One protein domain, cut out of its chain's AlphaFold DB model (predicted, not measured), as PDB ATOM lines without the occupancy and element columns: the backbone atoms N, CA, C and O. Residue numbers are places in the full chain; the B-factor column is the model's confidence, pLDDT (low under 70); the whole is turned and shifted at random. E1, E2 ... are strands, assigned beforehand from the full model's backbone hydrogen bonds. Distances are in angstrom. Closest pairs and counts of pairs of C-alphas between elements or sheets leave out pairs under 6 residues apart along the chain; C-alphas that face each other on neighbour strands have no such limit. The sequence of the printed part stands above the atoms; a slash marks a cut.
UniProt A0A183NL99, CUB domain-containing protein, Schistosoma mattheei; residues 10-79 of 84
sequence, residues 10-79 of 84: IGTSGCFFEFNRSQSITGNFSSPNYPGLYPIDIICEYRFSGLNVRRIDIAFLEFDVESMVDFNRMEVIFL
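Overview. This is residues 10 to 79 of the 84 residues of the protein "CUB domain-containing protein" of Schistosoma mattheei (UniProt A0A183NL99). With little regular structure, the domain is a loose two-strand ribbon, E1 and E2 side by side, from which two long unnamed stretches loop away. Residues 21 to 42 lead back from the end of E1 to the start of E2; residues 50 to 79 run back the same way and fold back at residues 68 to 72. The printed part has 70 residues, with no named helix and two strands, E1 then E2, in a parallel sheet; the class is all strand, with 14 residues in named elements. It is loose, with a radius of gyration of the C-alphas of 14.2 A, and spans 41 by 29 by 21 A.

Arrangement. E1, residues 14 to 20, and E2, residues 43 to 49, are parallel neighbours, 9 degrees between their directions. C-alphas 17 and 46 face each other at 4.8 A. N 17 and O 45, 2.9 A, are within hydrogen-bond range.

Along the chain. E1 begins at C-alpha 14 (242.685, 188.737, 205.797) and is 20.0 A long. E2, 19.4 A, ends at C-alpha 49 (237.214, 187.611, 224.615).

Size, cuts and confidence. The C-alphas farthest apart, Ser 22 and Phe 71, are 41.6 A apart. The printed part has no cut; the E1 to E2 link is long. Residues 10 to 13 and 68 to 74 have pLDDT under 70.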
ATOM      1  N   ILE A  10     234.769 190.771 203.462       49.59
ATOM      2  CA  ILE A  10     234.594 192.181 203.140       49.59
ATOM      3  C   ILE A  10     235.981 192.844 203.155       49.59
ATOM      4  O   ILE A  10     236.591 193.093 204.190       49.59
ATOM      5  N   GLY A  11     236.512 193.059 201.951       51.59
ATOM      6  CA  GLY A  11     237.414 194.170 201.638       51.59
ATOM      7  C   GLY A  11     238.845 194.181 202.183       51.59
ATOM      8  O   GLY A  11     239.505 195.195 201.994       51.59
ATOM      9  N   THR A  12     239.360 193.122 202.807       50.66
ATOM     10  CA  THR A  12     240.788 193.032 203.176       50.66
ATOM     11  C   THR A  12     241.288 191.601 202.966       50.66
ATOM     12  O   THR A  12     240.541 190.651 203.186       50.66
ATOM     13  N   SER A  13     242.517 191.426 202.479       67.19
ATOM     14  CA  SER A  13     243.198 190.135 202.292       67.19
ATOM     15  C   SER A  13     243.541 189.494 203.643       67.19
ATOM     16  O   SER A  13     244.704 189.366 204.026       67.19
ATOM     17  N   GLY A  14     242.518 189.152 204.419       76.00
ATOM     18  CA  GLY A  14     242.685 188.737 205.797       76.00
ATOM     19  C   GLY A  14     241.543 187.889 206.324       76.00
ATOM     20  O   GLY A  14     240.496 187.736 205.692       76.00
ATOM     21  N   CYS A  15     241.768 187.309 207.497       82.12
ATOM     22  CA  CYS A  15     240.758 186.560 208.222       82.12
ATOM     23  C   CYS A  15     240.578 187.140 209.626       82.12
ATOM     24  O   CYS A  15     241.541 187.572 210.248       82.12
ATOM     25  N   PHE A  16     239.341 187.175 210.116       86.19
ATOM     26  CA  PHE A  16     239.030 187.652 211.459       86.19
ATOM     27  C   PHE A  16     238.122 186.642 212.156       86.19
ATOM     28  O   PHE A  16     237.043 186.317 211.652       86.19
ATOM     29  N   PHE A  17     238.553 186.157 213.318       84.25
ATOM     30  CA  PHE A  17     237.817 185.186 214.117       84.25
ATOM     31  C   PHE A  17     237.704 185.650 215.562       84.25
ATOM     32  O   PHE A  17     238.692 186.049 216.171       84.25
ATOM     33  N   GLU A  18     236.509 185.538 216.137       86.62
ATOM     34  CA  GLU A  18     236.259 185.883 217.533       86.62
ATOM     35  C   GLU A  18     235.776 184.671 218.333       86.62
ATOM     36  O   GLU A  18     234.800 184.012 217.978       86.62
ATOM     37  N   PHE A  19     236.452 184.409 219.448       86.75
ATOM     38  CA  PHE A  19     236.128 183.375 220.419       86.75
ATOM     39  C   PHE A  19     235.648 184.040 221.702       86.75
ATOM     40  O   PHE A  19     236.441 184.631 222.434       86.75
ATOM     41  N   ASN A  20     234.352 183.927 221.987       86.31
ATOM     42  CA  ASN A  20     233.763 184.492 223.193       86.31
ATOM     43  C   ASN A  20     233.518 183.408 224.252       86.31
ATOM     44  O   ASN A  20     232.877 182.392 223.966       86.31
ATOM     45  N   ARG A  21     233.942 183.657 225.498       84.31
ATOM     46  CA  ARG A  21     233.701 182.767 226.650       84.31
ATOM     47  C   ARG A  21     232.229 182.380 226.814       84.31
ATOM     48  O   ARG A  21     231.943 181.263 227.233       84.31
ATOM     49  N   SER A  22     231.302 183.287 226.503       86.38
ATOM     50  CA  SER A  22     229.861 183.028 226.602       86.38
ATOM     51  C   SER A  22     229.384 181.939 225.635       86.38
ATOM     52  O   SER A  22     228.357 181.320 225.890       86.38
ATOM     53  N   GLN A  23     230.111 181.704 224.538       85.75
ATOM     54  CA  GLN A  23     229.810 180.640 223.576       85.75
ATOM     55  C   GLN A  23     230.511 179.331 223.946       85.75
ATOM     56  O   GLN A  23     229.906 178.264 223.873       85.75
ATOM     57  N   SER A  24     231.788 179.401 224.330       85.12
ATOM     58  CA  SER A  24     232.552 178.236 224.774       85.12
ATOM     59  C   SER A  24     233.747 178.641 225.633       85.12
ATOM     60  O   SER A  24     234.389 179.660 225.391       85.12
ATOM     61  N   ILE A  25     234.082 177.803 226.617       85.75
ATOM     62  CA  ILE A  25     235.256 177.983 227.491       85.75
ATOM     63  C   ILE A  25     236.535 177.475 226.810       85.75
ATOM     64  O   ILE A  25     237.623 177.975 227.083       85.75
ATOM     65  N   THR A  26     236.402 176.495 225.917       86.81
ATOM     66  CA  THR A  26     237.504 175.867 225.180       86.81
ATOM     67  C   THR A  26     237.207 175.864 223.689       86.81
ATOM     68  O   THR A  26     236.054 175.707 223.276       86.81
ATOM     69  N   GLY A  27     238.238 175.972 222.863       85.94
ATOM     70  CA  GLY A  27     238.095 175.942 221.415       85.94
ATOM     71  C   GLY A  27     239.416 175.631 220.735       85.94
ATOM     72  O   GLY A  27     240.473 175.743 221.347       85.94
ATOM     73  N   ASN A  28     239.320 175.261 219.462       89.12
ATOM     74  CA  ASN A  28     240.472 175.067 218.595       89.12
ATOM     75  C   ASN A  28     240.445 176.146 217.515       89.12
ATOM     76  O   ASN A  28     239.371 176.517 217.032       89.12
ATOM     77  N   PHE A  29     241.623 176.610 217.125       88.75
ATOM     78  CA  PHE A  29     241.828 177.467 215.968       88.75
ATOM     79  C   PHE A  29     242.956 176.876 215.121       88.75
ATOM     80  O   PHE A  29     243.789 176.122 215.623       88.75
ATOM     81  N   SER A  30     242.945 177.187 213.834       89.88
ATOM     82  CA  SER A  30     243.939 176.730 212.868       89.88
ATOM     83  C   SER A  30     244.164 177.827 211.840       89.88
ATOM     84  O   SER A  30     243.297 178.685 211.661       89.88
ATOM     85  N   SER A  31     245.288 177.770 211.129       87.81
ATOM     86  CA  SER A  31     245.482 178.595 209.941       87.81
ATOM     87  C   SER A  31     244.365 178.345 208.909       87.81
ATOM     88  O   SER A  31     243.736 177.273 208.904       87.81
ATOM     89  N   PRO A  32     244.082 179.321 208.025       86.00
ATOM     90  CA  PRO A  32     243.191 179.093 206.898       86.00
ATOM     91  C   PRO A  32     243.678 177.896 206.078       86.00
ATOM     92  O   PRO A  32     244.871 177.758 205.833       86.00
ATOM     93  N   ASN A  33     242.743 177.053 205.646       86.06
ATOM     94  CA  ASN A  33     242.977 175.833 204.864       86.06
ATOM     95  C   ASN A  33     243.676 174.667 205.571       86.06
ATOM     96  O   ASN A  33     243.783 173.621 204.934       86.06
ATOM     97  N   TYR A  34     244.077 174.776 206.844       86.56
ATOM     98  CA  TYR A  34     244.663 173.645 207.579       86.56
ATOM     99  C   TYR A  34     243.798 172.366 207.441       86.56
ATOM    100  O   TYR A  34     242.571 172.446 207.606       86.56
ATOM    101  N   PRO A  35     244.390 171.189 207.135       91.19
ATOM    102  CA  PRO A  35     245.831 170.876 207.109       91.19
ATOM    103  C   PRO A  35     246.564 171.204 205.792       91.19
ATOM    104  O   PRO A  35     247.705 170.802 205.603       91.19
ATOM    105  N   GLY A  36     245.915 171.885 204.848       87.25
ATOM    106  CA  GLY A  36     246.559 172.411 203.645       87.25
ATOM    107  C   GLY A  36     247.371 173.686 203.900       87.25
ATOM    108  O   GLY A  36     247.401 174.221 205.007       87.25
ATOM    109  N   LEU A  37     247.999 174.190 202.835       82.44
ATOM    110  CA  LEU A  37     248.813 175.406 202.874       82.44
ATOM    111  C   LEU A  37     247.958 176.648 203.161       82.44
ATOM    112  O   LEU A  37     246.898 176.856 202.551       82.44
ATOM    113  N   TYR A  38     248.454 177.500 204.054       83.38
ATOM    114  CA  TYR A  38     247.880 178.819 204.282       83.38
ATOM    115  C   TYR A  38     248.136 179.732 203.064       83.38
ATOM    116  O   TYR A  38     249.137 179.567 202.364       83.38
ATOM    117  N   PRO A  39     247.229 180.680 202.758       85.00
ATOM    118  CA  PRO A  39     247.420 181.623 201.658       85.00
ATOM    119  C   PRO A  39     248.660 182.508 201.851       85.00
ATOM    120  O   PRO A  39     248.976 182.890 202.976       85.00
ATOM    121  N   ILE A  40     249.315 182.885 200.751       82.88
ATOM    122  CA  ILE A  40     250.377 183.900 200.767       82.88
ATOM    123  C   ILE A  40     249.786 185.291 201.050       82.88
ATOM    124  O   ILE A  40     248.626 185.545 200.721       82.88
ATOM    125  N   ASP A  41     250.582 186.184 201.644       80.50
ATOM    126  CA  ASP A  41     250.241 187.597 201.883       80.50
ATOM    127  C   ASP A  41     248.899 187.829 202.610       80.50
ATOM    128  O   ASP A  41     248.141 188.753 202.298       80.50
ATOM    129  N   ILE A  42     248.595 186.985 203.604       81.69
ATOM    130  CA  ILE A  42     247.378 187.076 204.418       81.69
ATOM    131  C   ILE A  42     247.678 187.526 205.849       81.69
ATOM    132  O   ILE A  42     248.616 187.051 206.489       81.69
ATOM    133  N   ILE A  43     246.828 188.405 206.387       84.88
ATOM    134  CA  ILE A  43     246.842 188.767 207.810       84.88
ATOM    135  C   ILE A  43     245.606 188.179 208.480       84.88
ATOM    136  O   ILE A  43     244.472 188.458 208.096       84.88
ATOM    137  N   CYS A  44     245.827 187.363 209.504       86.31
ATOM    138  CA  CYS A  44     244.769 186.680 210.227       86.31
ATOM    139  C   CYS A  44     244.738 187.094 211.696       86.31
ATOM    140  O   CYS A  44     245.716 186.910 212.419       86.31
ATOM    141  N   GLU A  45     243.601 187.619 212.143       88.31
ATOM    142  CA  GLU A  45     243.369 188.053 213.515       88.31
ATOM    143  C   GLU A  45     242.436 187.073 214.239       88.31
ATOM    144  O   GLU A  45     241.312 186.804 213.807       88.31
ATOM    145  N   TYR A  46     242.903 186.553 215.377       89.31
ATOM    146  CA  TYR A  46     242.134 185.689 216.269       89.31
ATOM    147  C   TYR A  46     241.946 186.411 217.605       89.31
ATOM    148  O   TYR A  46     242.898 186.589 218.369       89.31
ATOM    149  N   ARG A  47     240.715 186.833 217.899       88.06
ATOM    150  CA  ARG A  47     240.357 187.556 219.121       88.06
ATOM    151  C   ARG A  47     239.698 186.625 220.128       88.06
ATOM    152  O   ARG A  47     238.621 186.096 219.883       88.06
ATOM    153  N   PHE A  48     240.306 186.483 221.297       88.50
ATOM    154  CA  PHE A  48     239.749 185.720 222.413       88.50
ATOM    155  C   PHE A  48     239.211 186.692 223.468       88.50
ATOM    156  O   PHE A  48     239.974 187.463 224.049       88.50
ATOM    157  N   SER A  49     237.899 186.681 223.711       85.62
ATOM    158  CA  SER A  49     237.214 187.611 224.615       85.62
ATOM    159  C   SER A  49     236.359 186.883 225.655       85.62
ATOM    160  O   SER A  49     235.845 185.784 225.442       85.62
ATOM    161  N   GLY A  50     236.185 187.488 226.828       79.88
ATOM    162  CA  GLY A  50     235.223 186.988 227.801       79.88
ATOM    163  C   GLY A  50     235.135 187.839 229.056       79.88
ATOM    164  O   GLY A  50     236.148 188.265 229.611       79.88
ATOM    165  N   LEU A  51     233.904 188.047 229.530       73.88
ATOM    166  CA  LEU A  51     233.658 188.699 230.812       73.88
ATOM    167  C   LEU A  51     234.329 187.892 231.929       73.88
ATOM    168  O   LEU A  51     234.118 186.683 232.055       73.88
ATOM    169  N   ASN A  52     235.138 188.574 232.739       75.06
ATOM    170  CA  ASN A  52     235.888 188.000 233.860       75.06
ATOM    171  C   ASN A  52     236.940 186.942 233.473       75.06
ATOM    172  O   ASN A  52     237.342 186.132 234.315       75.06
ATOM    173  N   VAL A  53     237.419 186.936 232.225       72.56
ATOM    174  CA  VAL A  53     238.559 186.096 231.833       72.56
ATOM    175  C   VAL A  53     239.836 186.656 232.453       72.56
ATOM    176  O   VAL A  53     240.320 187.719 232.081       72.56
ATOM    177  N   ARG A  54     240.399 185.917 233.413       74.00
ATOM    178  CA  ARG A  54     241.671 186.274 234.064       74.00
ATOM    179  C   ARG A  54     242.892 185.756 233.304       74.00
ATOM    180  O   ARG A  54     243.985 186.286 233.478       74.00
ATOM    181  N   ARG A  55     242.705 184.708 232.496       84.88
ATOM    182  CA  ARG A  55     243.765 184.000 231.778       84.88
ATOM    183  C   ARG A  55     243.197 183.285 230.553       84.88
ATOM    184  O   ARG A  55     242.116 182.707 230.636       84.88
ATOM    185  N   ILE A  56     243.943 183.332 229.454       87.31
ATOM    186  CA  ILE A  56     243.721 182.543 228.239       87.31
ATOM    187  C   ILE A  56     244.969 181.684 228.064       87.31
ATOM    188  O   ILE A  56     246.076 182.218 228.069       87.31
ATOM    189  N   ASP A  57     244.778 180.375 227.947       89.81
ATOM    190  CA  ASP A  57     245.850 179.421 227.681       89.81
ATOM    191  C   ASP A  57     245.801 179.014 226.209       89.81
ATOM    192  O   ASP A  57     244.773 178.545 225.723       89.81
ATOM    193  N   ILE A  58     246.912 179.225 225.503       89.81
ATOM    194  CA  ILE A  58     247.071 178.889 224.087       89.81
ATOM    195  C   ILE A  58     248.131 177.798 223.988       89.81
ATOM    196  O   ILE A  58     249.248 177.969 224.473       89.81
ATOM    197  N   ALA A  59     247.774 176.687 223.349       92.00
ATOM    198  CA  ALA A  59     248.690 175.601 223.032       92.00
ATOM    199  C   ALA A  59     248.693 175.379 221.517       92.00
ATOM    200  O   ALA A  59     247.643 175.132 220.924       92.00
ATOM    201  N   PHE A  60     249.871 175.462 220.902       91.94
ATOM    202  CA  PHE A  60     250.057 175.093 219.502       91.94
ATOM    203  C   PHE A  60     250.264 173.582 219.424       91.94
ATOM    204  O   PHE A  60     251.228 173.057 219.975       91.94
ATOM    205  N   LEU A  61     249.322 172.888 218.783       91.50
ATOM    206  CA  LEU A  61     249.401 171.439 218.570       91.50
ATOM    207  C   LEU A  61     250.297 171.093 217.376       91.50
ATOM    208  O   LEU A  61     250.969 170.068 217.386       91.50
ATOM    209  N   GLU A  62     250.305 171.968 216.376       89.94
ATOM    210  CA  GLU A  62     251.136 171.895 215.184       89.94
ATOM    211  C   GLU A  62     251.515 173.323 214.783       89.94
ATOM    212  O   GLU A  62     250.690 174.239 214.885       89.94
ATOM    213  N   PHE A  63     252.775 173.524 214.402       88.56
ATOM    214  CA  PHE A  63     253.317 174.832 214.055       88.56
ATOM    215  C   PHE A  63     254.389 174.669 212.977       88.56
ATOM    216  O   PHE A  63     255.455 174.118 213.246       88.56
ATOM    217  N   ASP A  64     254.075 175.147 211.775       87.19
ATOM    218  CA  ASP A  64     254.944 175.110 210.601       87.19
ATOM    219  C   ASP A  64     254.749 176.419 209.818       87.19
ATOM    220  O   ASP A  64     253.676 176.659 209.262       87.19
ATOM    221  N   VAL A  65     255.734 177.316 209.888       84.44
ATOM    222  CA  VAL A  65     255.736 178.638 209.230       84.44
ATOM    223  C   VAL A  65     257.104 178.889 208.601       84.44
ATOM    224  O   VAL A  65     258.123 178.443 209.147       84.44
ATOM    225  N   GLU A  66     257.152 179.614 207.479       81.19
ATOM    226  CA  GLU A  66     258.410 179.925 206.795       81.19
ATOM    227  C   GLU A  66     259.312 180.782 207.705       81.19
ATOM    228  O   GLU A  66     258.941 181.843 208.214       81.19
ATOM    229  N   SER A  67     260.527 180.287 207.952       70.62
ATOM    230  CA  SER A  67     261.504 180.958 208.813       70.62
ATOM    231  C   SER A  67     262.227 182.104 208.093       70.62
ATOM    232  O   SER A  67     262.319 182.124 206.870       70.62
ATOM    233  N   MET A  68     262.837 183.011 208.868       62.16
ATOM    234  CA  MET A  68     263.556 184.226 208.427       62.16
ATOM    235  C   MET A  68     264.761 184.012 207.483       62.16
ATOM    236  O   MET A  68     265.535 184.941 207.260       62.16
ATOM    237  N   VAL A  69     264.967 182.807 206.951       62.66
ATOM    238  CA  VAL A  69     265.989 182.543 205.929       62.66
ATOM    239  C   VAL A  69     265.667 183.313 204.639       62.66
ATOM    240  O   VAL A  69     266.586 183.734 203.936       62.66
ATOM    241  N   ASP A  70     264.387 183.614 204.402       62.66
ATOM    242  CA  ASP A  70     263.930 184.487 203.326       62.66
ATOM    243  C   ASP A  70     263.667 185.910 203.850       62.66
ATOM    244  O   ASP A  70     262.587 186.240 204.337       62.66
ATOM    245  N   PHE A  71     264.652 186.807 203.716       59.25
ATOM    246  CA  PHE A  71     264.542 188.220 204.131       59.25
ATOM    247  C   PHE A  71     263.370 188.988 203.488       59.25
ATOM    248  O   PHE A  71     263.000 190.058 203.969       59.25
ATOM    249  N   ASN A  72     262.786 188.451 202.413       60.00
ATOM    250  CA  ASN A  72     261.648 189.047 201.722       60.00
ATOM    251  C   ASN A  72     260.287 188.575 202.257       60.00
ATOM    252  O   ASN A  72     259.274 189.156 201.865       60.00
ATOM    253  N   ARG A  73     260.231 187.551 203.125       64.50
ATOM    254  CA  ARG A  73     258.967 186.968 203.592       64.50
ATOM    255  C   ARG A  73     259.095 186.425 205.017       64.50
ATOM    256  O   ARG A  73     259.522 185.305 205.246       64.50
ATOM    257  N   MET A  74     258.727 187.254 205.993       65.88
ATOM    258  CA  MET A  74     258.668 186.842 207.396       65.88
ATOM    259  C   MET A  74     257.267 186.349 207.740       65.88
ATOM    260  O   MET A  74     256.314 187.128 207.705       65.88
ATOM    261  N   GLU A  75     257.156 185.086 208.140       78.00
ATOM    262  CA  GLU A  75     255.905 184.515 208.627       78.00
ATOM    263  C   GLU A  75     255.963 184.359 210.143       78.00
ATOM    264  O   GLU A  75     256.822 183.686 210.709       78.00
ATOM    265  N   VAL A  76     255.074 185.073 210.829       80.19
ATOM    266  CA  VAL A  76     255.153 185.281 212.275       80.19
ATOM    267  C   VAL A  76     253.763 185.259 212.890       80.19
ATOM    268  O   VAL A  76     252.809 185.800 212.333       80.19
ATOM    269  N   ILE A  77     253.654 184.668 214.080       84.88
ATOM    270  CA  ILE A  77     252.461 184.781 214.920       84.88
ATOM    271  C   ILE A  77     252.759 185.778 216.032       84.88
ATOM    272  O   ILE A  77     253.612 185.538 216.887       84.88
ATOM    273  N   PHE A  78     252.022 186.884 216.050       84.81
ATOM    274  CA  PHE A  78     252.073 187.838 217.149       84.81
ATOM    275  C   PHE A  78     250.973 187.534 218.166       84.81
ATOM    276  O   PHE A  78     249.797 187.442 217.819       84.81
ATOM    277  N   LEU A  79     251.350 187.415 219.440       87.12
ATOM    278  CA  LEU A  79     250.407 187.293 220.547       87.12
ATOM    279  C   LEU A  79     250.341 188.620 221.299       87.12
ATOM    280  O   LEU A  79     251.281 189.000 221.997       87.12
TER     281      LEU A  79